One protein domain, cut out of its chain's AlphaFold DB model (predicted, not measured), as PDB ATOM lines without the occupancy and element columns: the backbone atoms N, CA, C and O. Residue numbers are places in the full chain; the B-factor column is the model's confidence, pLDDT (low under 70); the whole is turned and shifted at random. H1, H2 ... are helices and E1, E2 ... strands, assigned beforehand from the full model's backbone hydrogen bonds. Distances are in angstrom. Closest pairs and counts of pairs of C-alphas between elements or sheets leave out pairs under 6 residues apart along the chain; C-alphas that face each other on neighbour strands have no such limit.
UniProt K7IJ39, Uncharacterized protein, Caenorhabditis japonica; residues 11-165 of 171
ATOM      1  N   VAL A  11      18.213  -5.222 -18.033       90.69
ATOM      2  CA  VAL A  11      17.217  -5.999 -18.770       90.69
ATOM      3  C   VAL A  11      17.040  -5.386 -20.148       90.69
ATOM      4  O   VAL A  11      16.567  -4.256 -20.272       90.69
ATOM      5  N   ASP A  12      17.372  -6.161 -21.173       93.25
ATOM      6  CA  ASP A  12      17.101  -5.814 -22.562       93.25
ATOM      7  C   ASP A  12      15.791  -6.474 -22.997       93.25
ATOM      8  O   ASP A  12      15.561  -7.662 -22.750       93.25
ATOM      9  N   TYR A  13      14.906  -5.702 -23.619       90.19
ATOM     10  CA  TYR A  13      13.589  -6.174 -24.024       90.19
ATOM     11  C   TYR A  13      13.141  -5.540 -25.335       90.19
ATOM     12  O   TYR A  13      13.485  -4.411 -25.679       90.19
ATOM     13  N   TRP A  14      12.329  -6.290 -26.070       91.50
ATOM     14  CA  TRP A  14      11.640  -5.791 -27.249       91.50
ATOM     15  C   TRP A  14      10.251  -5.294 -26.854       91.50
ATOM     16  O   TRP A  14       9.540  -5.962 -26.100       91.50
ATOM     17  N   PHE A  15       9.853  -4.135 -27.373       88.50
ATOM     18  CA  PHE A  15       8.533  -3.565 -27.125       88.50
ATOM     19  C   PHE A  15       7.887  -3.104 -28.430       88.50
ATOM     20  O   PHE A  15       8.543  -2.575 -29.336       88.50
ATOM     21  N   ARG A  16       6.571  -3.302 -28.523       89.19
ATOM     22  CA  ARG A  16       5.736  -2.864 -29.641       89.19
ATOM     23  C   ARG A  16       4.417  -2.340 -29.104       89.19
ATOM     24  O   ARG A  16       3.727  -3.037 -28.369       89.19
ATOM     25  N   THR A  17       4.073  -1.128 -29.508       83.94
ATOM     26  CA  THR A  17       2.793  -0.493 -29.212       83.94
ATOM     27  C   THR A  17       2.134  -0.023 -30.496       83.94
ATOM     28  O   THR A  17       2.798   0.382 -31.455       83.94
ATOM     29  N   GLU A  18       0.813  -0.098 -30.505       85.31
ATOM     30  CA  GLU A  18      -0.046   0.325 -31.595       85.31
ATOM     31  C   GLU A  18      -1.056   1.320 -31.029       85.31
ATOM     32  O   GLU A  18      -1.667   1.084 -29.989       85.31
ATOM     33  N   SER A  19      -1.209   2.453 -31.700       78.56
ATOM     34  CA  SER A  19      -2.204   3.468 -31.368       78.56
ATOM     35  C   SER A  19      -3.161   3.616 -32.536       78.56
ATOM     36  O   SER A  19      -2.738   3.690 -33.690       78.56
ATOM     37  N   MET A  20      -4.451   3.657 -32.227       79.38
ATOM     38  CA  MET A  20      -5.523   3.775 -33.203       79.38
ATOM     39  C   MET A  20      -6.508   4.832 -32.730       79.38
ATOM     40  O   MET A  20      -6.946   4.799 -31.580       79.38
ATOM     41  N   ILE A  21      -6.842   5.754 -33.625       76.06
ATOM     42  CA  ILE A  21      -7.889   6.750 -33.418       76.06
ATOM     43  C   ILE A  21      -9.137   6.241 -34.134       76.06
ATOM     44  O   ILE A  21      -9.061   5.818 -35.285       76.06
ATOM     45  N   TYR A  22     -10.264   6.243 -33.437       75.88
ATOM     46  CA  TYR A  22     -11.560   5.859 -33.980       75.88
ATOM     47  C   TYR A  22     -12.637   6.741 -33.346       75.88
ATOM     48  O   TYR A  22     -12.560   7.043 -32.153       75.88
ATOM     49  N   ASP A  23     -13.629   7.141 -34.141       75.12
ATOM     50  CA  ASP A  23     -14.750   7.963 -33.665       75.12
ATOM     51  C   ASP A  23     -15.794   7.124 -32.916       75.12
ATOM     52  O   ASP A  23     -16.455   7.607 -31.999       75.12
ATOM     53  N   ASP A  24     -15.910   5.843 -33.279       74.88
ATOM     54  CA  ASP A  24     -16.852   4.887 -32.704       74.88
ATOM     55  C   ASP A  24     -16.151   3.542 -32.438       74.88
ATOM     56  O   ASP A  24     -15.399   3.036 -33.275       74.88
ATOM     57  N   LEU A  25     -16.389   2.967 -31.253       71.88
ATOM     58  CA  LEU A  25     -15.878   1.652 -30.852       71.88
ATOM     59  C   LEU A  25     -16.345   0.543 -31.802       71.88
ATOM     60  O   LEU A  25     -15.591  -0.411 -32.016       71.88
ATOM     61  N   ASP A  26     -17.547   0.682 -32.365       75.75
ATOM     62  CA  ASP A  26     -18.162  -0.315 -33.243       75.75
ATOM     63  C   ASP A  26     -17.619  -0.246 -34.682       75.75
ATOM     64  O   ASP A  26     -17.715  -1.217 -35.432       75.75
ATOM     65  N   ASN A  27     -16.963   0.863 -35.048       69.88
ATOM     66  CA  ASN A  27     -16.362   1.098 -36.365       69.88
ATOM     67  C   ASN A  27     -14.841   1.288 -36.282       69.88
ATOM     68  O   ASN A  27     -14.264   2.135 -36.967       69.88
ATOM     69  N   LYS A  28     -14.165   0.499 -35.439       67.88
ATOM     70  CA  LYS A  28     -12.698   0.501 -35.364       67.88
ATOM     71  C   LYS A  28     -12.082   0.127 -36.710       67.88
ATOM     72  O   LYS A  28     -12.319  -0.964 -37.231       67.88
ATOM     73  N   GLU A  29     -11.242   1.014 -37.238       70.38
ATOM     74  CA  GLU A  29     -10.404   0.702 -38.391       70.38
ATOM     75  C   GLU A  29      -9.521  -0.526 -38.119       70.38
ATOM     76  O   GLU A  29      -9.133  -0.815 -36.990       70.38
ATOM     77  N   LYS A  30      -9.201  -1.294 -39.166       71.69
ATOM     78  CA  LYS A  30      -8.376  -2.506 -39.011       71.69
ATOM     79  C   LYS A  30      -6.885  -2.206 -38.885       71.69
ATOM     80  O   LYS A  30      -6.143  -3.058 -38.402       71.69
ATOM     81  N   ASN A  31      -6.449  -1.032 -39.338       72.69
ATOM     82  CA  ASN A  31      -5.044  -0.649 -39.355       72.69
ATOM     83  C   ASN A  31      -4.764   0.381 -38.253       72.69
ATOM     84  O   ASN A  31      -5.511   1.353 -38.130       72.69
ATOM     85  N   PRO A  32      -3.691   0.210 -37.463       73.44
ATOM     86  CA  PRO A  32      -3.318   1.193 -36.457       73.44
ATOM     87  C   PRO A  32      -2.872   2.499 -37.122       73.44
ATOM     88  O   PRO A  32      -2.152   2.487 -38.120       73.44
ATOM     89  N   SER A  33      -3.256   3.629 -36.528       77.38
ATOM     90  CA  SER A  33      -2.860   4.964 -36.987       77.38
ATOM     91  C   SER A  33      -1.352   5.189 -36.833       77.38
ATOM     92  O   SER A  33      -0.732   5.829 -37.678       77.38
ATOM     93  N   THR A  34      -0.752   4.630 -35.775       80.56
ATOM     94  CA  THR A  34       0.687   4.733 -35.495       80.56
ATOM     95  C   THR A  34       1.189   3.466 -34.806       80.56
ATOM     96  O   THR A  34       0.556   2.970 -33.875       80.56
ATOM     97  N   VAL A  35       2.360   2.965 -35.211       85.75
ATOM     98  CA  VAL A  35       3.039   1.824 -34.567       85.75
ATOM     99  C   VAL A  35       4.423   2.251 -34.112       85.75
ATOM    100  O   VAL A  35       5.187   2.742 -34.932       85.75
ATOM    101  N   ILE A  36       4.770   2.035 -32.843       85.56
ATOM    102  CA  ILE A  36       6.141   2.201 -32.340       85.56
ATOM    103  C   ILE A  36       6.659   0.820 -31.951       85.56
ATOM    104  O   ILE A  36       6.055   0.139 -31.122       85.56
ATOM    105  N   SER A  37       7.777   0.398 -32.541       89.75
ATOM    106  CA  SER A  37       8.459  -0.841 -32.170       89.75
ATOM    107  C   SER A  37       9.965  -0.644 -32.121       89.75
ATOM    108  O   SER A  37      10.542   0.013 -32.988       89.75
ATOM    109  N   GLY A  38      10.599  -1.250 -31.123       91.31
ATOM    110  CA  GLY A  38      12.033  -1.145 -30.919       91.31
ATOM    111  C   GLY A  38      12.558  -2.085 -29.844       91.31
ATOM    112  O   GLY A  38      11.793  -2.784 -29.174       91.31
ATOM    113  N   ASN A  39      13.876  -2.076 -29.699       93.31
ATOM    114  CA  ASN A  39      14.579  -2.669 -28.573       93.31
ATOM    115  C   ASN A  39      14.871  -1.585 -27.540       93.31
ATOM    116  O   ASN A  39      15.181  -0.439 -27.878       93.31
ATOM    117  N   PHE A  40      14.763  -1.975 -26.281       92.12
ATOM    118  CA  PHE A  40      14.874  -1.105 -25.132       92.12
ATOM    119  C   PHE A  40      15.727  -1.763 -24.066       92.12
ATOM    120  O   PHE A  40      15.815  -2.988 -23.985       92.12
ATOM    121  N   THR A  41      16.298  -0.925 -23.217       92.81
ATOM    122  CA  THR A  41      17.075  -1.357 -22.065       92.81
ATOM    123  C   THR A  41      16.537  -0.670 -20.821       92.81
ATOM    124  O   THR A  41      16.292   0.538 -20.821       92.81
ATOM    125  N   PHE A  42      16.350  -1.458 -19.766       90.75
ATOM    126  CA  PHE A  42      16.177  -0.991 -18.398       90.75
ATOM    127  C   PHE A  42      17.440  -1.313 -17.600       90.75
ATOM    128  O   PHE A  42      17.890  -2.459 -17.590       90.75
ATOM    129  N   GLU A  43      17.989  -0.321 -16.909       91.19
ATOM    130  CA  GLU A  43      19.162  -0.466 -16.044       91.19
ATOM    131  C   GLU A  43      18.886   0.140 -14.671       91.19
ATOM    132  O   GLU A  43      18.350   1.240 -14.574       91.19
ATOM    133  N   THR A  44      19.280  -0.544 -13.601       88.94
ATOM    134  CA  THR A  44      19.391   0.071 -12.274       88.94
ATOM    135  C   THR A  44      20.732   0.787 -12.195       88.94
ATOM    136  O   THR A  44      21.761   0.160 -12.411       88.94
ATOM    137  N   LEU A  45      20.728   2.082 -11.903       88.81
ATOM    138  CA  LEU A  45      21.937   2.895 -11.751       88.81
ATOM    139  C   LEU A  45      22.378   3.009 -10.296       88.81
ATOM    140  O   LEU A  45      23.568   3.116 -10.014       88.81
ATOM    141  N   HIS A  46      21.416   2.999  -9.378       87.12
ATOM    142  CA  HIS A  46      21.665   3.136  -7.954       87.12
ATOM    143  C   HIS A  46      20.608   2.376  -7.158       87.12
ATOM    144  O   HIS A  46      19.450   2.295  -7.579       87.12
ATOM    145  N   HIS A  47      21.016   1.855  -6.004       85.75
ATOM    146  CA  HIS A  47      20.110   1.435  -4.950       85.75
ATOM    147  C   HIS A  47      20.676   1.887  -3.603       85.75
ATOM    148  O   HIS A  47      21.882   1.768  -3.371       85.75
ATOM    149  N   ASP A  48      19.819   2.383  -2.721       83.88
ATOM    150  CA  ASP A  48      20.203   2.730  -1.356       83.88
ATOM    151  C   ASP A  48      19.829   1.615  -0.359       83.88
ATOM    152  O   ASP A  48      19.307   0.556  -0.726       83.88
ATOM    153  N   ILE A  49      20.170   1.829   0.915       82.19
ATOM    154  CA  ILE A  49      19.906   0.887   2.014       82.19
ATOM    155  C   ILE A  49      18.444   0.888   2.481       82.19
ATOM    156  O   ILE A  49      18.012  -0.066   3.124       82.19
ATOM    157  N   GLU A  50      17.698   1.950   2.184       82.00
ATOM    158  CA  GLU A  50      16.280   2.084   2.522       82.00
ATOM    159  C   GLU A  50      15.398   1.417   1.453       82.00
ATOM    160  O   GLU A  50      14.218   1.151   1.687       82.00
ATOM    161  N   GLY A  51      15.990   1.077   0.304       79.44
ATOM    162  CA  GLY A  51      15.350   0.444  -0.838       79.44
ATOM    163  C   GLY A  51      14.973   1.431  -1.939       79.44
ATOM    164  O   GLY A  51      14.246   1.045  -2.848       79.44
ATOM    165  N   GLY A  52      15.417   2.687  -1.891       84.94
ATOM    166  CA  GLY A  52      15.285   3.615  -3.007       84.94
ATOM    167  C   GLY A  52      16.122   3.146  -4.195       84.94
ATOM    168  O   GLY A  52      17.232   2.636  -4.044       84.94
ATOM    169  N   MET A  53      15.559   3.262  -5.393       86.38
ATOM    170  CA  MET A  53      16.122   2.751  -6.639       86.38
ATOM    171  C   MET A  53      16.101   3.851  -7.695       86.38
ATOM    172  O   MET A  53      15.059   4.463  -7.930       86.38
ATOM    173  N   LEU A  54      17.221   4.036  -8.395       87.88
ATOM    174  CA  LEU A  54      17.289   4.860  -9.601       87.88
ATOM    175  C   LEU A  54      17.411   3.951 -10.821       87.88
ATOM    176  O   LEU A  54      18.388   3.214 -10.962       87.88
ATOM    177  N   GLY A  55      16.422   4.004 -11.706       88.94
ATOM    178  CA  GLY A  55      16.394   3.272 -12.966       88.94
ATOM    179  C   GLY A  55      16.597   4.181 -14.175       88.94
ATOM    180  O   GLY A  55      16.212   5.346 -14.148       88.94
ATOM    181  N   ARG A  56      17.139   3.629 -15.260       90.75
ATOM    182  CA  ARG A  56      17.271   4.269 -16.573       90.75
ATOM    183  C   ARG A  56      16.564   3.442 -17.636       90.75
ATOM    184  O   ARG A  56      16.777   2.234 -17.720       90.75
ATOM    185  N   PHE A  57      15.755   4.104 -18.457       91.00
ATOM    186  CA  PHE A  57      15.086   3.528 -19.618       91.00
ATOM    187  C   PHE A  57      15.614   4.172 -20.894       91.00
ATOM    188  O   PHE A  57      15.523   5.388 -21.057       91.00
ATOM    189  N   SER A  58      16.103   3.343 -21.815       92.12
ATOM    190  CA  SER A  58      16.718   3.797 -23.063       92.12
ATOM    191  C   SER A  58      16.154   3.041 -24.262       92.12
ATOM    192  O   SER A  58      15.963   1.826 -24.199       92.12
ATOM    193  N   LEU A  59      15.937   3.749 -25.374       91.81
ATOM    194  CA  LEU A  59      15.755   3.129 -26.687       91.81
ATOM    195  C   LEU A  59      17.134   2.732 -27.227       91.81
ATOM    196  O   LEU A  59      18.002   3.589 -27.361       91.81
ATOM    197  N   THR A  60      17.332   1.459 -27.568       92.44
ATOM    198  CA  THR A  60      18.590   0.981 -28.168       92.44
ATOM    199  C   THR A  60      18.491   0.819 -29.677       92.44
ATOM    200  O   THR A  60      19.465   1.052 -30.388       92.44
ATOM    201  N   GLN A  61      17.313   0.455 -30.189       92.75
ATOM    202  CA  GLN A  61      17.082   0.303 -31.625       92.75
ATOM    203  C   GLN A  61      15.625   0.597 -31.978       92.75
ATOM    204  O   GLN A  61      14.718   0.025 -31.381       92.75
ATOM    205  N   CYS A  62      15.390   1.432 -32.990       90.69
ATOM    206  CA  CYS A  62      14.060   1.636 -33.564       90.69
ATOM    207  C   CYS A  62      13.829   0.709 -34.764       90.69
ATOM    208  O   CYS A  62      14.664   0.648 -35.662       90.69
ATOM    209  N   ASN A  63      12.666   0.056 -34.816       90.88
ATOM    210  CA  ASN A  63      12.277  -0.853 -35.901       90.88
ATOM    211  C   ASN A  63      11.200  -0.266 -36.835       90.88
ATOM    212  O   ASN A  63      11.035  -0.752 -37.948       90.88
ATOM    213  N   THR A  64      10.457   0.762 -36.407       86.25
ATOM    214  CA  THR A  64       9.317   1.340 -37.157       86.25
ATOM    215  C   THR A  64       9.603   2.700 -37.797       86.25
ATOM    216  O   THR A  64       8.722   3.285 -38.417       86.25
ATOM    217  N   GLY A  65      10.825   3.229 -37.654       80.69
ATOM    218  CA  GLY A  65      11.265   4.501 -38.251       80.69
ATOM    219  C   GLY A  65      10.678   5.775 -37.623       80.69
ATOM    220  O   GLY A  65      11.140   6.869 -37.923       80.69
ATOM    221  N   ASN A  66       9.702   5.656 -36.721       82.31
ATOM    222  CA  ASN A  66       8.992   6.767 -36.078       82.31
ATOM    223  C   ASN A  66       9.269   6.895 -34.566       82.31
ATOM    224  O   ASN A  66       8.540   7.597 -33.871       82.31
ATOM    225  N   CYS A  67      10.311   6.237 -34.047       81.38
ATOM    226  CA  CYS A  67      10.689   6.348 -32.633       81.38
ATOM    227  C   CYS A  67      11.411   7.668 -32.305       81.38
ATOM    228  O   CYS A  67      11.617   7.970 -31.134       81.38
ATOM    229  N   GLY A  68      11.825   8.440 -33.319       82.38
ATOM    230  CA  GLY A  68      12.702   9.596 -33.131       82.38
ATOM    231  C   GLY A  68      14.073   9.186 -32.582       82.38
ATOM    232  O   GLY A  68      14.553   8.088 -32.862       82.38
ATOM    233  N   ASN A  69      14.685  10.074 -31.799       83.75
ATOM    234  CA  ASN A  69      15.915   9.803 -31.057       83.75
ATOM    235  C   ASN A  69      15.790  10.366 -29.631       83.75
ATOM    236  O   ASN A  69      16.325  11.443 -29.364       83.75
ATOM    237  N   PRO A  70      14.986   9.732 -28.761       85.62
ATOM    238  CA  PRO A  70      14.774  10.244 -27.419       85.62
ATOM    239  C   PRO A  70      16.023  10.066 -26.560       85.62
ATOM    240  O   PRO A  70      16.704   9.039 -26.639       85.62
ATOM    241  N   SER A  71      16.268  11.024 -25.677       86.50
ATOM    242  CA  SER A  71      17.206  10.804 -24.582       86.50
ATOM    243  C   SER A  71      16.630   9.769 -23.604       86.50
ATOM    244  O   SER A  71      15.406   9.608 -23.511       86.50
ATOM    245  N   PRO A  72      17.483   9.053 -22.853       89.19
ATOM    246  CA  PRO A  72      17.014   8.189 -21.782       89.19
ATOM    247  C   PRO A  72      16.174   8.959 -20.762       89.19
ATOM    248  O   PRO A  72      16.472  10.114 -20.444       89.19
ATOM    249  N   ILE A  73      15.167   8.290 -20.204       87.69
ATOM    250  CA  ILE A  73      14.461   8.782 -19.017       87.69
ATOM    251  C   ILE A  73      14.971   8.051 -17.782       87.69
ATOM    252  O   ILE A  73      15.354   6.878 -17.849       87.69
ATOM    253  N   TYR A  74      14.926   8.736 -16.650       87.62
ATOM    254  CA  TYR A  74      15.304   8.181 -15.362       87.62
ATOM    255  C   TYR A  74      14.081   8.116 -14.461       87.62
ATOM    256  O   TYR A  74      13.192   8.962 -14.541       87.62
ATOM    257  N   ILE A  75      14.017   7.098 -13.615       85.56
ATOM    258  CA  ILE A  75      12.900   6.895 -12.698       85.56
ATOM    259  C   ILE A  75      13.428   6.605 -11.303       85.56
ATOM    260  O   ILE A  75      14.281   5.737 -11.133       85.56
ATOM    261  N   SER A  76      12.912   7.326 -10.313       85.19
ATOM    262  CA  SER A  76      13.137   7.024  -8.903       85.19
ATOM    263  C   SER A  76      11.925   6.283  -8.348       85.19
ATOM    264  O   SER A  76      10.785   6.722  -8.540       85.19
ATOM    265  N   PHE A  77      12.151   5.151  -7.688       81.50
ATOM    266  CA  PHE A  77      11.095   4.337  -7.085       81.50
ATOM    267  C   PHE A  77      11.609   3.558  -5.874       81.50
ATOM    268  O   PHE A  77      12.800   3.289  -5.763       81.50
ATOM    269  N   GLN A  78      10.705   3.133  -4.993       81.94
ATOM    270  CA  GLN A  78      11.054   2.238  -3.885       81.94
ATOM    271  C   GLN A  78      11.014   0.767  -4.331       81.94
ATOM    272  O   GLN A  78      10.074   0.332  -5.007       81.94
ATOM    273  N   GLN A  79      12.003  -0.029  -3.926       68.81
ATOM    274  CA  GLN A  79      12.059  -1.477  -4.105       68.81
ATOM    275  C   GLN A  79      10.794  -2.124  -3.522       68.81
ATOM    276  O   GLN A  79      10.352  -1.795  -2.426       68.81
ATOM    277  N   GLY A  80      10.181  -3.030  -4.286       63.66
ATOM    278  CA  GLY A  80       8.792  -3.454  -4.063       63.66
ATOM    279  C   GLY A  80       7.806  -2.773  -5.016       63.66
ATOM    280  O   GLY A  80       6.689  -3.248  -5.158       63.66
ATOM    281  N   GLY A  81       8.248  -1.745  -5.753       54.44
ATOM    282  CA  GLY A  81       7.666  -1.307  -7.027       54.44
ATOM    283  C   GLY A  81       6.335  -0.573  -6.934       54.44
ATOM    284  O   GLY A  81       5.737  -0.294  -7.970       54.44
ATOM    285  N   ASN A  82       5.896  -0.257  -5.721       61.31
ATOM    286  CA  ASN A  82       4.547   0.221  -5.479       61.31
ATOM    287  C   ASN A  82       4.357   1.709  -5.749       61.31
ATOM    288  O   ASN A  82       3.228   2.094  -6.006       61.31
ATOM    289  N   ASN A  83       5.422   2.524  -5.745       68.38
ATOM    290  CA  ASN A  83       5.317   3.963  -5.988       68.38
ATOM    291  C   ASN A  83       6.519   4.521  -6.770       68.38
ATOM    292  O   ASN A  83       7.663   4.442  -6.315       68.38
ATOM    293  N   VAL A  84       6.250   5.108  -7.941       78.31
ATOM    294  CA  VAL A  84       7.185   6.011  -8.631       78.31
ATOM    295  C   VAL A  84       7.165   7.339  -7.896       78.31
ATOM    296  O   VAL A  84       6.099   7.926  -7.725       78.31
ATOM    297  N   GLN A  85       8.338   7.803  -7.484       77.81
ATOM    298  CA  GLN A  85       8.495   9.072  -6.781       77.81
ATOM    299  C   GLN A  85       8.761  10.206  -7.767       77.81
ATOM    300  O   GLN A  85       8.074  11.221  -7.746       77.81
ATOM    301  N   HIS A  86       9.721   9.994  -8.669       78.81
ATOM    302  CA  HIS A  86      10.140  10.992  -9.645       78.81
ATOM    303  C   HIS A  86      10.384  10.338 -10.995       78.81
ATOM    304  O   HIS A  86      10.884   9.212 -11.077       78.81
ATOM    305  N   VAL A  87      10.077  11.070 -12.060       80.31
ATOM    306  CA  VAL A  87      10.523  10.736 -13.410       80.31
ATOM    307  C   VAL A  87      11.300  11.925 -13.935       80.31
ATOM    308  O   VAL A  87      10.847  13.061 -13.816       80.31
ATOM    309  N   LEU A  88      12.484  11.666 -14.477       81.88
ATOM    310  CA  LEU A  88      13.461  12.683 -14.833       81.88
ATOM    311  C   LEU A  88      13.878  12.537 -16.297       81.88
ATOM    312  O   LEU A  88      13.920  11.429 -16.842       81.88
ATOM    313  N   LYS A  89      14.233  13.656 -16.928       80.44
ATOM    314  CA  LYS A  89      14.779  13.689 -18.291       80.44
ATOM    315  C   LYS A  89      15.828  14.784 -18.458       80.44
ATOM    316  O   LYS A  89      15.884  15.731 -17.670       80.44
ATOM    317  N   ALA A  90      16.558  14.712 -19.570       76.06
ATOM    318  CA  ALA A  90      17.467  15.770 -19.995       76.06
ATOM    319  C   ALA A  90      16.733  17.116 -20.185       76.06
ATOM    320  O   ALA A  90      15.624  17.193 -20.742       76.06
ATOM    321  N   ALA A  91      17.337  18.197 -19.688       69.50
ATOM    322  CA  ALA A  91      16.709  19.516 -19.607       69.50
ATOM    323  C   ALA A  91      16.439  20.169 -20.979       69.50
ATOM    324  O   ALA A  91      15.464  20.925 -21.124       69.50
ATOM    325  N   ASP A  92      17.266  19.847 -21.969       73.44
ATOM    326  CA  ASP A  92      17.329  20.404 -23.323       73.44
ATOM    327  C   ASP A  92      16.465  19.654 -24.355       73.44
ATOM    328  O   ASP A  92      16.236  20.148 -25.457       73.44
ATOM    329  N   GLU A  93      15.911  18.496 -23.993       68.25
ATOM    330  CA  GLU A  93      15.169  17.665 -24.939       68.25
ATOM    331  C   GLU A  93      13.752  18.211 -25.256       68.25
ATOM    332  O   GLU A  93      13.005  18.574 -24.324       68.25
ATOM    333  N   PRO A  94      13.328  18.215 -26.544       67.19
ATOM    334  CA  PRO A  94      11.966  18.547 -26.958       67.19
ATOM    335  C   PRO A  94      10.895  17.752 -26.197       67.19
ATOM    336  O   PRO A  94      11.045  16.577 -25.883       67.19
ATOM    337  N   LYS A  95       9.755  18.393 -25.916       62.62
ATOM    338  CA  LYS A  95       8.744  17.875 -24.973       62.62
ATOM    339  C   LYS A  95       8.034  16.573 -25.391       62.62
ATOM    340  O   LYS A  95       7.318  16.027 -24.567       62.62
ATOM    341  N   ALA A  96       8.172  16.104 -26.631       65.25
ATOM    342  CA  ALA A  96       7.363  15.001 -27.164       65.25
ATOM    343  C   ALA A  96       8.139  13.706 -27.452       65.25
ATOM    344  O   ALA A  96       7.513  12.661 -27.624       65.25
ATOM    345  N   THR A  97       9.471  13.749 -27.522       73.69
ATOM    346  CA  THR A  97      10.283  12.624 -28.019       73.69
ATOM    347  C   THR A  97      10.346  11.463 -27.035       73.69
ATOM    348  O   THR A  97      10.261  10.316 -27.450       73.69
ATOM    349  N   TRP A  98      10.385  11.731 -25.732       75.38
ATOM    350  CA  TRP A  98      10.508  10.718 -24.677       75.38
ATOM    351  C   TRP A  98       9.166  10.113 -24.214       75.38
ATOM    352  O   TRP A  98       9.158   9.141 -23.456       75.38
ATOM    353  N   ASN A  99       8.018  10.644 -24.657       75.81
ATOM    354  CA  ASN A  99       6.689  10.268 -24.137       75.81
ATOM    355  C   ASN A  99       6.398   8.762 -24.218       75.81
ATOM    356  O   ASN A  99       5.708   8.204 -23.365       75.81
ATOM    357  N   PHE A 100       6.921   8.081 -25.236       78.56
ATOM    358  CA  PHE A 100       6.718   6.643 -25.382       78.56
ATOM    359  C   PHE A 100       7.608   5.822 -24.437       78.56
ATOM    360  O   PHE A 100       7.136   4.813 -23.919       78.56
ATOM    361  N   LEU A 101       8.845   6.260 -24.150       82.31
ATOM    362  CA  LEU A 101       9.686   5.647 -23.109       82.31
ATOM    363  C   LEU A 101       8.991   5.736 -21.756       82.31
ATOM    364  O   LEU A 101       8.957   4.777 -20.988       82.31
ATOM    365  N   TYR A 102       8.360   6.876 -21.509       78.62
ATOM    366  CA  TYR A 102       7.567   7.082 -20.317       78.62
ATOM    367  C   TYR A 102       6.349   6.156 -20.262       78.62
ATOM    368  O   TYR A 102       6.117   5.507 -19.244       78.62
ATOM    369  N   ALA A 103       5.607   6.004 -21.362       77.25
ATOM    370  CA  ALA A 103       4.514   5.035 -21.437       77.25
ATOM    371  C   ALA A 103       4.993   3.598 -21.146       77.25
ATOM    372  O   ALA A 103       4.341   2.882 -20.388       77.25
ATOM    373  N   ILE A 104       6.155   3.195 -21.673       79.88
ATOM    374  CA  ILE A 104       6.761   1.881 -21.408       79.88
ATOM    375  C   ILE A 104       7.068   1.707 -19.920       79.88
ATOM    376  O   ILE A 104       6.637   0.714 -19.329       79.88
ATOM    377  N   ALA A 105       7.732   2.678 -19.286       80.25
ATOM    378  CA  ALA A 105       8.030   2.625 -17.854       80.25
ATOM    379  C   ALA A 105       6.754   2.403 -17.018       80.25
ATOM    380  O   ALA A 105       6.739   1.584 -16.099       80.25
ATOM    381  N   ASN A 106       5.639   3.026 -17.408       74.69
ATOM    382  CA  ASN A 106       4.342   2.838 -16.752       74.69
ATOM    383  C   ASN A 106       3.709   1.469 -16.948       74.69
ATOM    384  O   ASN A 106       2.924   1.038 -16.105       74.69
ATOM    385  N   THR A 107       3.993   0.783 -18.054       73.31
ATOM    386  CA  THR A 107       3.504  -0.591 -18.233       73.31
ATOM    387  C   THR A 107       4.188  -1.568 -17.281       73.31
ATOM    388  O   THR A 107       3.589  -2.583 -16.932       73.31
ATOM    389  N   ILE A 108       5.405  -1.243 -16.841       72.69
ATOM    390  CA  ILE A 108       6.242  -2.094 -15.991       72.69
ATOM    391  C   ILE A 108       6.009  -1.779 -14.509       72.69
ATOM    392  O   ILE A 108       5.853  -2.685 -13.693       72.69
ATOM    393  N   TYR A 109       5.954  -0.495 -14.162       75.00
ATOM    394  CA  TYR A 109       5.647  -0.030 -12.813       75.00
ATOM    395  C   TYR A 109       4.194  -0.337 -12.428       75.00
ATOM    396  O   TYR A 109       3.312  -0.227 -13.274       75.00
ATOM    397  N   THR A 110       3.928  -0.655 -11.154       74.50
ATOM    398  CA  THR A 110       2.582  -0.911 -10.618       74.50
ATOM    399  C   THR A 110       2.283  -0.013  -9.408       74.50
ATOM    400  O   THR A 110       2.750  -0.332  -8.325       74.50
ATOM    401  N   PRO A 111       1.481   1.066  -9.551       72.69
ATOM    402  CA  PRO A 111       1.066   1.887  -8.422       72.69
ATOM    403  C   PRO A 111       0.115   1.074  -7.544       72.69
ATOM    404  O   PRO A 111      -0.960   0.704  -8.023       72.69
ATOM    405  N   ALA A 112       0.504   0.766  -6.311       75.69
ATOM    406  CA  ALA A 112      -0.312  -0.012  -5.383       75.69
ATOM    407  C   ALA A 112      -0.069   0.418  -3.934       75.69
ATOM    408  O   ALA A 112       1.071   0.532  -3.498       75.69
ATOM    409  N   GLU A 113      -1.136   0.573  -3.164       75.44
ATOM    410  CA  GLU A 113      -1.061   0.772  -1.721       75.44
ATOM    411  C   GLU A 113      -1.168  -0.571  -0.996       75.44
ATOM    412  O   GLU A 113      -1.960  -1.456  -1.349       75.44
ATOM    413  N   TYR A 114      -0.321  -0.754   0.016       73.19
ATOM    414  CA  TYR A 114      -0.296  -1.992   0.784       73.19
ATOM    415  C   TYR A 114      -1.552  -2.106   1.653       73.19
ATOM    416  O   TYR A 114      -1.804  -1.261   2.504       73.19
ATOM    417  N   GLY A 115      -2.301  -3.199   1.483       73.12
ATOM    418  CA  GLY A 115      -3.488  -3.496   2.291       73.12
ATOM    419  C   GLY A 115      -4.817  -3.003   1.710       73.12
ATOM    420  O   GLY A 115      -5.861  -3.387   2.230       73.12
ATOM    421  N   ASP A 116      -4.804  -2.270   0.594       76.44
ATOM    422  CA  ASP A 116      -6.014  -1.689  -0.019       76.44
ATOM    423  C   ASP A 116      -6.795  -2.664  -0.923       76.44
ATOM    424  O   ASP A 116      -7.799  -2.310  -1.543       76.44
ATOM    425  N   GLY A 117      -6.362  -3.926  -0.983       81.31
ATOM    426  CA  GLY A 117      -7.019  -4.980  -1.753       81.31
ATOM    427  C   GLY A 117      -6.890  -4.805  -3.268       81.31
ATOM    428  O   GLY A 117      -5.977  -4.147  -3.767       81.31
ATOM    429  N   ASP A 118      -7.796  -5.430  -4.016       83.88
ATOM    430  CA  ASP A 118      -7.717  -5.488  -5.481       83.88
ATOM    431  C   ASP A 118      -8.222  -4.214  -6.171       83.88
ATOM    432  O   ASP A 118      -7.887  -3.975  -7.325       83.88
ATOM    433  N   ALA A 119      -9.028  -3.387  -5.505       86.50
ATOM    434  CA  ALA A 119      -9.564  -2.151  -6.070       86.50
ATOM    435  C   ALA A 119      -9.149  -0.968  -5.199       86.50
ATOM    436  O   ALA A 119      -9.691  -0.768  -4.117       86.50
ATOM    437  N   GLN A 120      -8.222  -0.166  -5.705       86.50
ATOM    438  CA  GLN A 120      -7.523   0.851  -4.931       86.50
ATOM    439  C   GLN A 120      -7.639   2.217  -5.590       86.50
ATOM    440  O   GLN A 120      -7.858   2.319  -6.798       86.50
ATOM    441  N   THR A 121      -7.448   3.276  -4.810       84.69
ATOM    442  CA  THR A 121      -7.222   4.614  -5.362       84.69
ATOM    443  C   THR A 121      -5.835   5.071  -4.964       84.69
ATOM    444  O   THR A 121      -5.594   5.373  -3.803       84.69
ATOM    445  N   VAL A 122      -4.939   5.121  -5.940       78.38
ATOM    446  CA  VAL A 122      -3.505   5.326  -5.733       78.38
ATOM    447  C   VAL A 122      -3.095   6.699  -6.239       78.38
ATOM    448  O   VAL A 122      -3.570   7.170  -7.281       78.38
ATOM    449  N   ASN A 123      -2.208   7.350  -5.492       75.44
ATOM    450  CA  ASN A 123      -1.553   8.554  -5.971       75.44
ATOM    451  C   ASN A 123      -0.455   8.141  -6.946       75.44
ATOM    452  O   ASN A 123       0.364   7.270  -6.677       75.44
ATOM    453  N   THR A 124      -0.455   8.765  -8.108       72.44
ATOM    454  CA  THR A 124       0.548   8.556  -9.142       72.44
ATOM    455  C   THR A 124       1.182   9.894  -9.479       72.44
ATOM    456  O   THR A 124       0.613  10.946  -9.184       72.44
ATOM    457  N   VAL A 125       2.305   9.873 -10.192       64.69
ATOM    458  CA  VAL A 125       2.913  11.098 -10.740       64.69
ATOM    459  C   VAL A 125       1.981  11.880 -11.690       64.69
ATOM    460  O   VAL A 125       2.255  13.028 -12.013       64.69
ATOM    461  N   TYR A 126       0.855  11.294 -12.119       66.31
ATOM    462  CA  TYR A 126      -0.155  11.917 -12.991       66.31
ATOM    463  C   TYR A 126      -1.298  12.596 -12.228       66.31
ATOM    464  O   TYR A 126      -2.080  13.345 -12.818       66.31
ATOM    465  N   GLY A 127      -1.449  12.279 -10.944       69.38
ATOM    466  CA  GLY A 127      -2.664  12.533 -10.180       69.38
ATOM    467  C   GLY A 127      -3.210  11.260  -9.541       69.38
ATOM    468  O   GLY A 127      -2.498  10.272  -9.355       69.38
ATOM    469  N   LYS A 128      -4.486  11.283  -9.172       78.25
ATOM    470  CA  LYS A 128      -5.102  10.231  -8.365       78.25
ATOM    471  C   LYS A 128      -5.921   9.306  -9.257       78.25
ATOM    472  O   LYS A 128      -6.879   9.745  -9.882       78.25
ATOM    473  N   CYS A 129      -5.537   8.036  -9.344       79.06
ATOM    474  CA  CYS A 129      -6.155   7.075 -10.258       79.06
ATOM    475  C   CYS A 129      -6.787   5.912  -9.506       79.06
ATOM    476  O   CYS A 129      -6.232   5.424  -8.519       79.06
ATOM    477  N   ARG A 130      -7.914   5.409 -10.015       84.44
ATOM    478  CA  ARG A 130      -8.479   4.148  -9.546       84.44
ATOM    479  C   ARG A 130      -7.818   2.990 -10.281       84.44
ATOM    480  O   ARG A 130      -7.731   2.984 -11.506       84.44
ATOM    481  N   VAL A 131      -7.349   1.998  -9.539       83.56
ATOM    482  CA  VAL A 131      -6.637   0.846 -10.086       83.56
ATOM    483  C   VAL A 131      -7.314  -0.432  -9.632       83.56
ATOM    484  O   VAL A 131      -7.667  -0.579  -8.466       83.56
ATOM    485  N   TYR A 132      -7.509  -1.345 -10.577       85.88
ATOM    486  CA  TYR A 132      -8.039  -2.676 -10.342       85.88
ATOM    487  C   TYR A 132      -6.988  -3.720 -10.676       85.88
ATOM    488  O   TYR A 132      -6.439  -3.743 -11.782       85.88
ATOM    489  N   PHE A 133      -6.769  -4.614  -9.732       84.44
ATOM    490  CA  PHE A 133      -5.899  -5.758  -9.832       84.44
ATOM    491  C   PHE A 133      -6.727  -7.024  -9.980       84.44
ATOM    492  O   PHE A 133      -7.820  -7.161  -9.442       84.44
ATOM    493  N   GLY A 134      -6.219  -7.946 -10.783       81.00
ATOM    494  CA  GLY A 134      -6.835  -9.244 -10.973       81.00
ATOM    495  C   GLY A 134      -5.798 -10.276 -11.367       81.00
ATOM    496  O   GLY A 134      -4.715  -9.950 -11.858       81.00
ATOM    497  N   ARG A 135      -6.149 -11.545 -11.180       80.88
ATOM    498  CA  ARG A 135      -5.308 -12.683 -11.547       80.88
ATOM    499  C   ARG A 135      -6.077 -13.599 -12.500       80.88
ATOM    500  O   ARG A 135      -6.790 -14.482 -12.035       80.88
ATOM    501  N   PRO A 136      -6.003 -13.348 -13.818       78.94
ATOM    502  CA  PRO A 136      -6.583 -14.244 -14.815       78.94
ATOM    503  C   PRO A 136      -5.974 -15.645 -14.701       78.94
ATOM    504  O   PRO A 136      -4.809 -15.767 -14.334       78.94
ATOM    505  N   GLU A 137      -6.720 -16.689 -15.058       75.19
ATOM    506  CA  GLU A 137      -6.235 -18.080 -14.992       75.19
ATOM    507  C   GLU A 137      -4.938 -18.301 -15.795       75.19
ATOM    508  O   GLU A 137      -4.085 -19.093 -15.401       75.19
ATOM    509  N   ASP A 138      -4.758 -17.554 -16.887       70.94
ATOM    510  CA  ASP A 138      -3.627 -17.639 -17.814       70.94
ATOM    511  C   ASP A 138      -2.511 -16.614 -17.543       70.94
ATOM    512  O   ASP A 138      -1.472 -16.633 -18.210       70.94
ATOM    513  N   LYS A 139      -2.691 -15.692 -16.585       71.50
ATOM    514  CA  LYS A 139      -1.751 -14.583 -16.355       71.50
ATOM    515  C   LYS A 139      -1.394 -14.446 -14.891       71.50
ATOM    516  O   LYS A 139      -2.229 -14.509 -13.997       71.50
ATOM    517  N   LYS A 140      -0.126 -14.116 -14.641       70.06
ATOM    518  CA  LYS A 140       0.336 -13.825 -13.279       70.06
ATOM    519  C   LYS A 140      -0.404 -12.634 -12.666       70.06
ATOM    520  O   LYS A 140      -0.591 -12.635 -11.452       70.06
ATOM    521  N   PHE A 141      -0.803 -11.658 -13.492       74.38
ATOM    522  CA  PHE A 141      -1.399 -10.400 -13.053       74.38
ATOM    523  C   PHE A 141      -2.055  -9.628 -14.210       74.38
ATOM    524  O   PHE A 141      -1.541  -9.618 -15.330       74.38
ATOM    525  N   ARG A 142      -3.166  -8.943 -13.935       79.69
ATOM    526  CA  ARG A 142      -3.776  -7.924 -14.797       79.69
ATOM    527  C   ARG A 142      -4.032  -6.683 -13.956       79.69
ATOM    528  O   ARG A 142      -4.638  -6.772 -12.894       79.69
ATOM    529  N   ARG A 143      -3.639  -5.531 -14.492       80.19
ATOM    530  CA  ARG A 143      -3.972  -4.219 -13.945       80.19
ATOM    531  C   ARG A 143      -4.868  -3.468 -14.917       80.19
ATOM    532  O   ARG A 143      -4.585  -3.442 -16.114       80.19
ATOM    533  N   MET A 144      -5.912  -2.834 -14.404       81.69
ATOM    534  CA  MET A 144      -6.715  -1.856 -15.133       81.69
ATOM    535  C   MET A 144      -6.674  -0.531 -14.384       81.69
ATOM    536  O   MET A 144      -6.929  -0.497 -13.186       81.69
ATOM    537  N   ILE A 145      -6.324   0.538 -15.089       78.38
ATOM    538  CA  ILE A 145      -6.363   1.901 -14.562       78.38
ATOM    539  C   ILE A 145      -7.638   2.541 -15.109       78.38
ATOM    540  O   ILE A 145      -7.899   2.457 -16.308       78.38
ATOM    541  N   ASP A 146      -8.433   3.136 -14.229       75.06
ATOM    542  CA  ASP A 146      -9.717   3.765 -14.525       75.06
ATOM    543  C   ASP A 146      -9.854   5.069 -13.720       75.06
ATOM    544  O   ASP A 146      -9.193   5.245 -12.697       75.06
ATOM    545  N   LYS A 147     -10.721   5.985 -14.169       77.31
ATOM    546  CA  LYS A 147     -11.111   7.213 -13.444       77.31
ATOM    547  C   LYS A 147      -9.927   7.945 -12.793       77.31
ATOM    548  O   LYS A 147      -9.844   8.050 -11.571       77.31
ATOM    549  N   CYS A 148      -9.004   8.428 -13.620       74.75
ATOM    550  CA  CYS A 148      -7.896   9.257 -13.159       74.75
ATOM    551  C   CYS A 148      -8.313  10.724 -13.028       74.75
ATOM    552  O   CYS A 148      -8.670  11.366 -14.016       74.75
ATOM    553  N   GLU A 149      -8.198  11.264 -11.820       73.62
ATOM    554  CA  GLU A 149      -8.215  12.697 -11.546       73.62
ATOM    555  C   GLU A 149      -6.818  13.254 -11.811       73.62
ATOM    556  O   GLU A 149      -5.923  13.240 -10.958       73.62
ATOM    557  N   LEU A 150      -6.625  13.700 -13.048       69.25
ATOM    558  CA  LEU A 150      -5.393  14.343 -13.480       69.25
ATOM    559  C   LEU A 150      -5.350  15.767 -12.912       69.25
ATOM    560  O   LEU A 150      -6.306  16.524 -13.067       69.25
ATOM    561  N   GLY A 151      -4.238  16.141 -12.278       52.75
ATOM    562  CA  GLY A 151      -4.001  17.530 -11.869       52.75
ATOM    563  C   GLY A 151      -4.063  17.864 -10.378       52.75
ATOM    564  O   GLY A 151      -4.157  19.031 -10.014       52.75
ATOM    565  N   HIS A 152      -3.910  16.882  -9.490       45.53
ATOM    566  CA  HIS A 152      -3.652  17.147  -8.065       45.53
ATOM    567  C   HIS A 152      -2.168  17.450  -7.735       45.53
ATOM    568  O   HIS A 152      -1.738  17.305  -6.593       45.53
ATOM    569  N   GLY A 153      -1.394  17.934  -8.714       42.72
ATOM    570  CA  GLY A 153      -0.021  18.428  -8.559       42.72
ATOM    571  C   GLY A 153       0.349  19.346  -9.729       42.72
ATOM    572  O   GLY A 153       0.098  18.991 -10.869       42.72
ATOM    573  N   VAL A 154       0.837  20.551  -9.424       40.22
ATOM    574  CA  VAL A 154       1.351  21.648 -10.283       40.22
ATOM    575  C   VAL A 154       1.328  21.435 -11.828       40.22
ATOM    576  O   VAL A 154       2.077  20.627 -12.356       40.22
ATOM    577  N   ASN A 155       0.547  22.251 -12.564       39.06
ATOM    578  CA  ASN A 155       0.567  22.467 -14.037       39.06
ATOM    579  C   ASN A 155       0.346  21.249 -14.975       39.06
ATOM    580  O   ASN A 155       1.260  20.724 -15.600       39.06
ATOM    581  N   PHE A 156      -0.919  20.882 -15.195       43.94
ATOM    582  CA  PHE A 156      -1.357  19.609 -15.811       43.94
ATOM    583  C   PHE A 156      -1.805  19.696 -17.278       43.94
ATOM    584  O   PHE A 156      -2.285  18.718 -17.843       43.94
ATOM    585  N   THR A 157      -1.643  20.834 -17.953       35.03
ATOM    586  CA  THR A 157      -2.013  20.938 -19.380       35.03
ATOM    587  C   THR A 157      -0.988  20.309 -20.332       35.03
ATOM    588  O   THR A 157      -1.133  20.410 -21.549       35.03
ATOM    589  N   ARG A 158       0.061  19.662 -19.811       44.06
ATOM    590  CA  ARG A 158       1.111  18.960 -20.562       44.06
ATOM    591  C   ARG A 158       1.614  17.780 -19.722       44.06
ATOM    592  O   ARG A 158       1.505  17.827 -18.502       44.06
ATOM    593  N   PHE A 159       2.213  16.764 -20.350       47.91
ATOM    594  CA  PHE A 159       3.041  15.744 -19.681       47.91
ATOM    595  C   PHE A 159       4.316  16.392 -19.072       47.91
ATOM    596  O   PHE A 159       5.434  16.021 -19.393       47.91
ATOM    597  N   GLU A 160       4.168  17.440 -18.261       43.56
ATOM    598  CA  GLU A 160       5.243  18.193 -17.598       43.56
ATOM    599  C   GLU A 160       5.546  17.648 -16.188       43.56
ATOM    600  O   GLU A 160       6.362  18.223 -15.483       43.56
ATOM    601  N   GLY A 161       4.970  16.502 -15.803       49.09
ATOM    602  CA  GLY A 161       5.297  15.772 -14.565       49.09
ATOM    603  C   GLY A 161       6.658  15.062 -14.581       49.09
ATOM    604  O   GLY A 161       6.900  14.202 -13.741       49.09
ATOM    605  N   ILE A 162       7.516  15.383 -15.555       57.56
ATOM    606  CA  ILE A 162       8.900  14.919 -15.604       57.56
ATOM    607  C   ILE A 162       9.812  16.084 -15.251       57.56
ATOM    608  O   ILE A 162       9.844  17.102 -15.950       57.56
ATOM    609  N   GLU A 163      10.579  15.909 -14.185       63.91
ATOM    610  CA  GLU A 163      11.525  16.908 -13.718       63.91
ATOM    611  C   GLU A 163      12.722  16.974 -14.672       63.91
ATOM    612  O   GLU A 163      13.270  15.968 -15.136       63.91
ATOM    613  N   LYS A 164      13.120  18.200 -15.002       58.59
ATOM    614  CA  LYS A 164      14.359  18.438 -15.733       58.59
ATOM    615  C   LYS A 164      15.503  18.355 -14.742       58.59
ATOM    616  O   LYS A 164      15.495  19.092 -13.759       58.59
ATOM    617  N   VAL A 165      16.486  17.520 -15.036       58.59
ATOM    618  CA  VAL A 165      17.692  17.417 -14.216       58.59
ATOM    619  C   VAL A 165      18.929  17.489 -15.096       58.59
ATOM    620  O   VAL A 165      18.952  16.960 -16.209       58.59
TER     621      VAL A 165
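Overview. This is residues 11 to 165 of the 171 residues of an uncharacterized protein of Caenorhabditis japonica (UniProt K7IJ39). A large, strongly twisted sheet of six strands curls round one short helix, H1, and a second, smaller sheet of three strands, E6 E7 E8, stands off on the far side of that helix with few contacts to the rest. The long loop of residues 20 to 33, between E1 and E2, lies at one far end of the model, and the last strand, E9, comes back from the small sheet to the edge of the large one. The printed part has 155 residues with nine named strands and one named helix, along the chain E1 E2 E3 E4 E5 H1 E6 E7 E8 E9. The large sheet runs E1 E2 E3 E4 E5 E9 and is mixed, the small one runs E6 E7 E8 and is antiparallel, and the class is mostly strand. The whole is compact, with a radius of gyration of the C-alphas of 16.7 A and spans of 47 by 37 by 36 A.

Arrangement. Start at E1, residues 11 to 19, an edge strand, and pass to E2, residues 34 to 47; they form an antiparallel hairpin in which N 13 and O 40 are 2.9 A apart. E2 bends by 59 degrees at residue 38. E3, residues 52 to 62, is its next antiparallel neighbour, with N 43 and O 56 at 2.9 A. E4, residues 73 to 78, follows, with N 55 and O 75 at 2.8 A, and then E5, residues 84 to 90, with N 74 and O 88 at 2.9 A. E1 to E5 make a meander, each strand the antiparallel neighbour of the one before. E9, residues 163 to 165, is the other edge strand, parallel to E5, with N 163 and O 87 at 2.9 A. The pairing of E5 is staggered: residues 84 to 88 pair with E4, and 88 to 90 with E9. Next look at H1, residues 99 to 108, on one face of this sheet, an arrangement of two layers. Its closest C-alphas to E3 are those of Phe 57 and Leu 101, 6.8 A apart, and H1 is near E1 and E5. Every O i to N i+4 pair in H1 is within hydrogen-bond range. Beyond it comes a second meander: E6, residues 119 to 124, E7, residues 127 to 134, and E8, residues 142 to 150. Here N 122 and O 129 are 2.9 A apart, and N 132 and O 144 are 2.8 A apart. E8 bends by 62 degrees at residue 147. H1 is not on this strongly twisted sheet. The closest C-alphas of E5 and E6 are those of Val 84 and Thr 124, 7.1 A apart.

Along the chain. Find C-alpha 11 at (17.217, -5.999, -18.770), where E1 begins; it is 25.0 A long. E2 is the longest strand, 36.3 A from C-alpha 34 to C-alpha 47, and E3 measures 30.6 A. E4 measures 16.8 A and E5 18.2 A. H1 begins at C-alpha 99, at (6.689, 10.268, -24.137), and is 14.8 A long. E6 is 15.0 A long, E7 22.2 A and E8 22.4 A. E9, 6.2 A long, ends at C-alpha 165, at (17.692, 17.417, -14.216).

Size, cuts and confidence. The two C-alphas farthest apart are those of Asn 27 and Ile 49, at 52.8 A. The printed part has no cut. The links E1 to E2 and E8 to E9 are long, with 14 and 12 residues. The mean pLDDT of the printed part is 76.8; look for values under 70 at 31 residues, among them 79 to 83, 93 to 96 and 150 to 165.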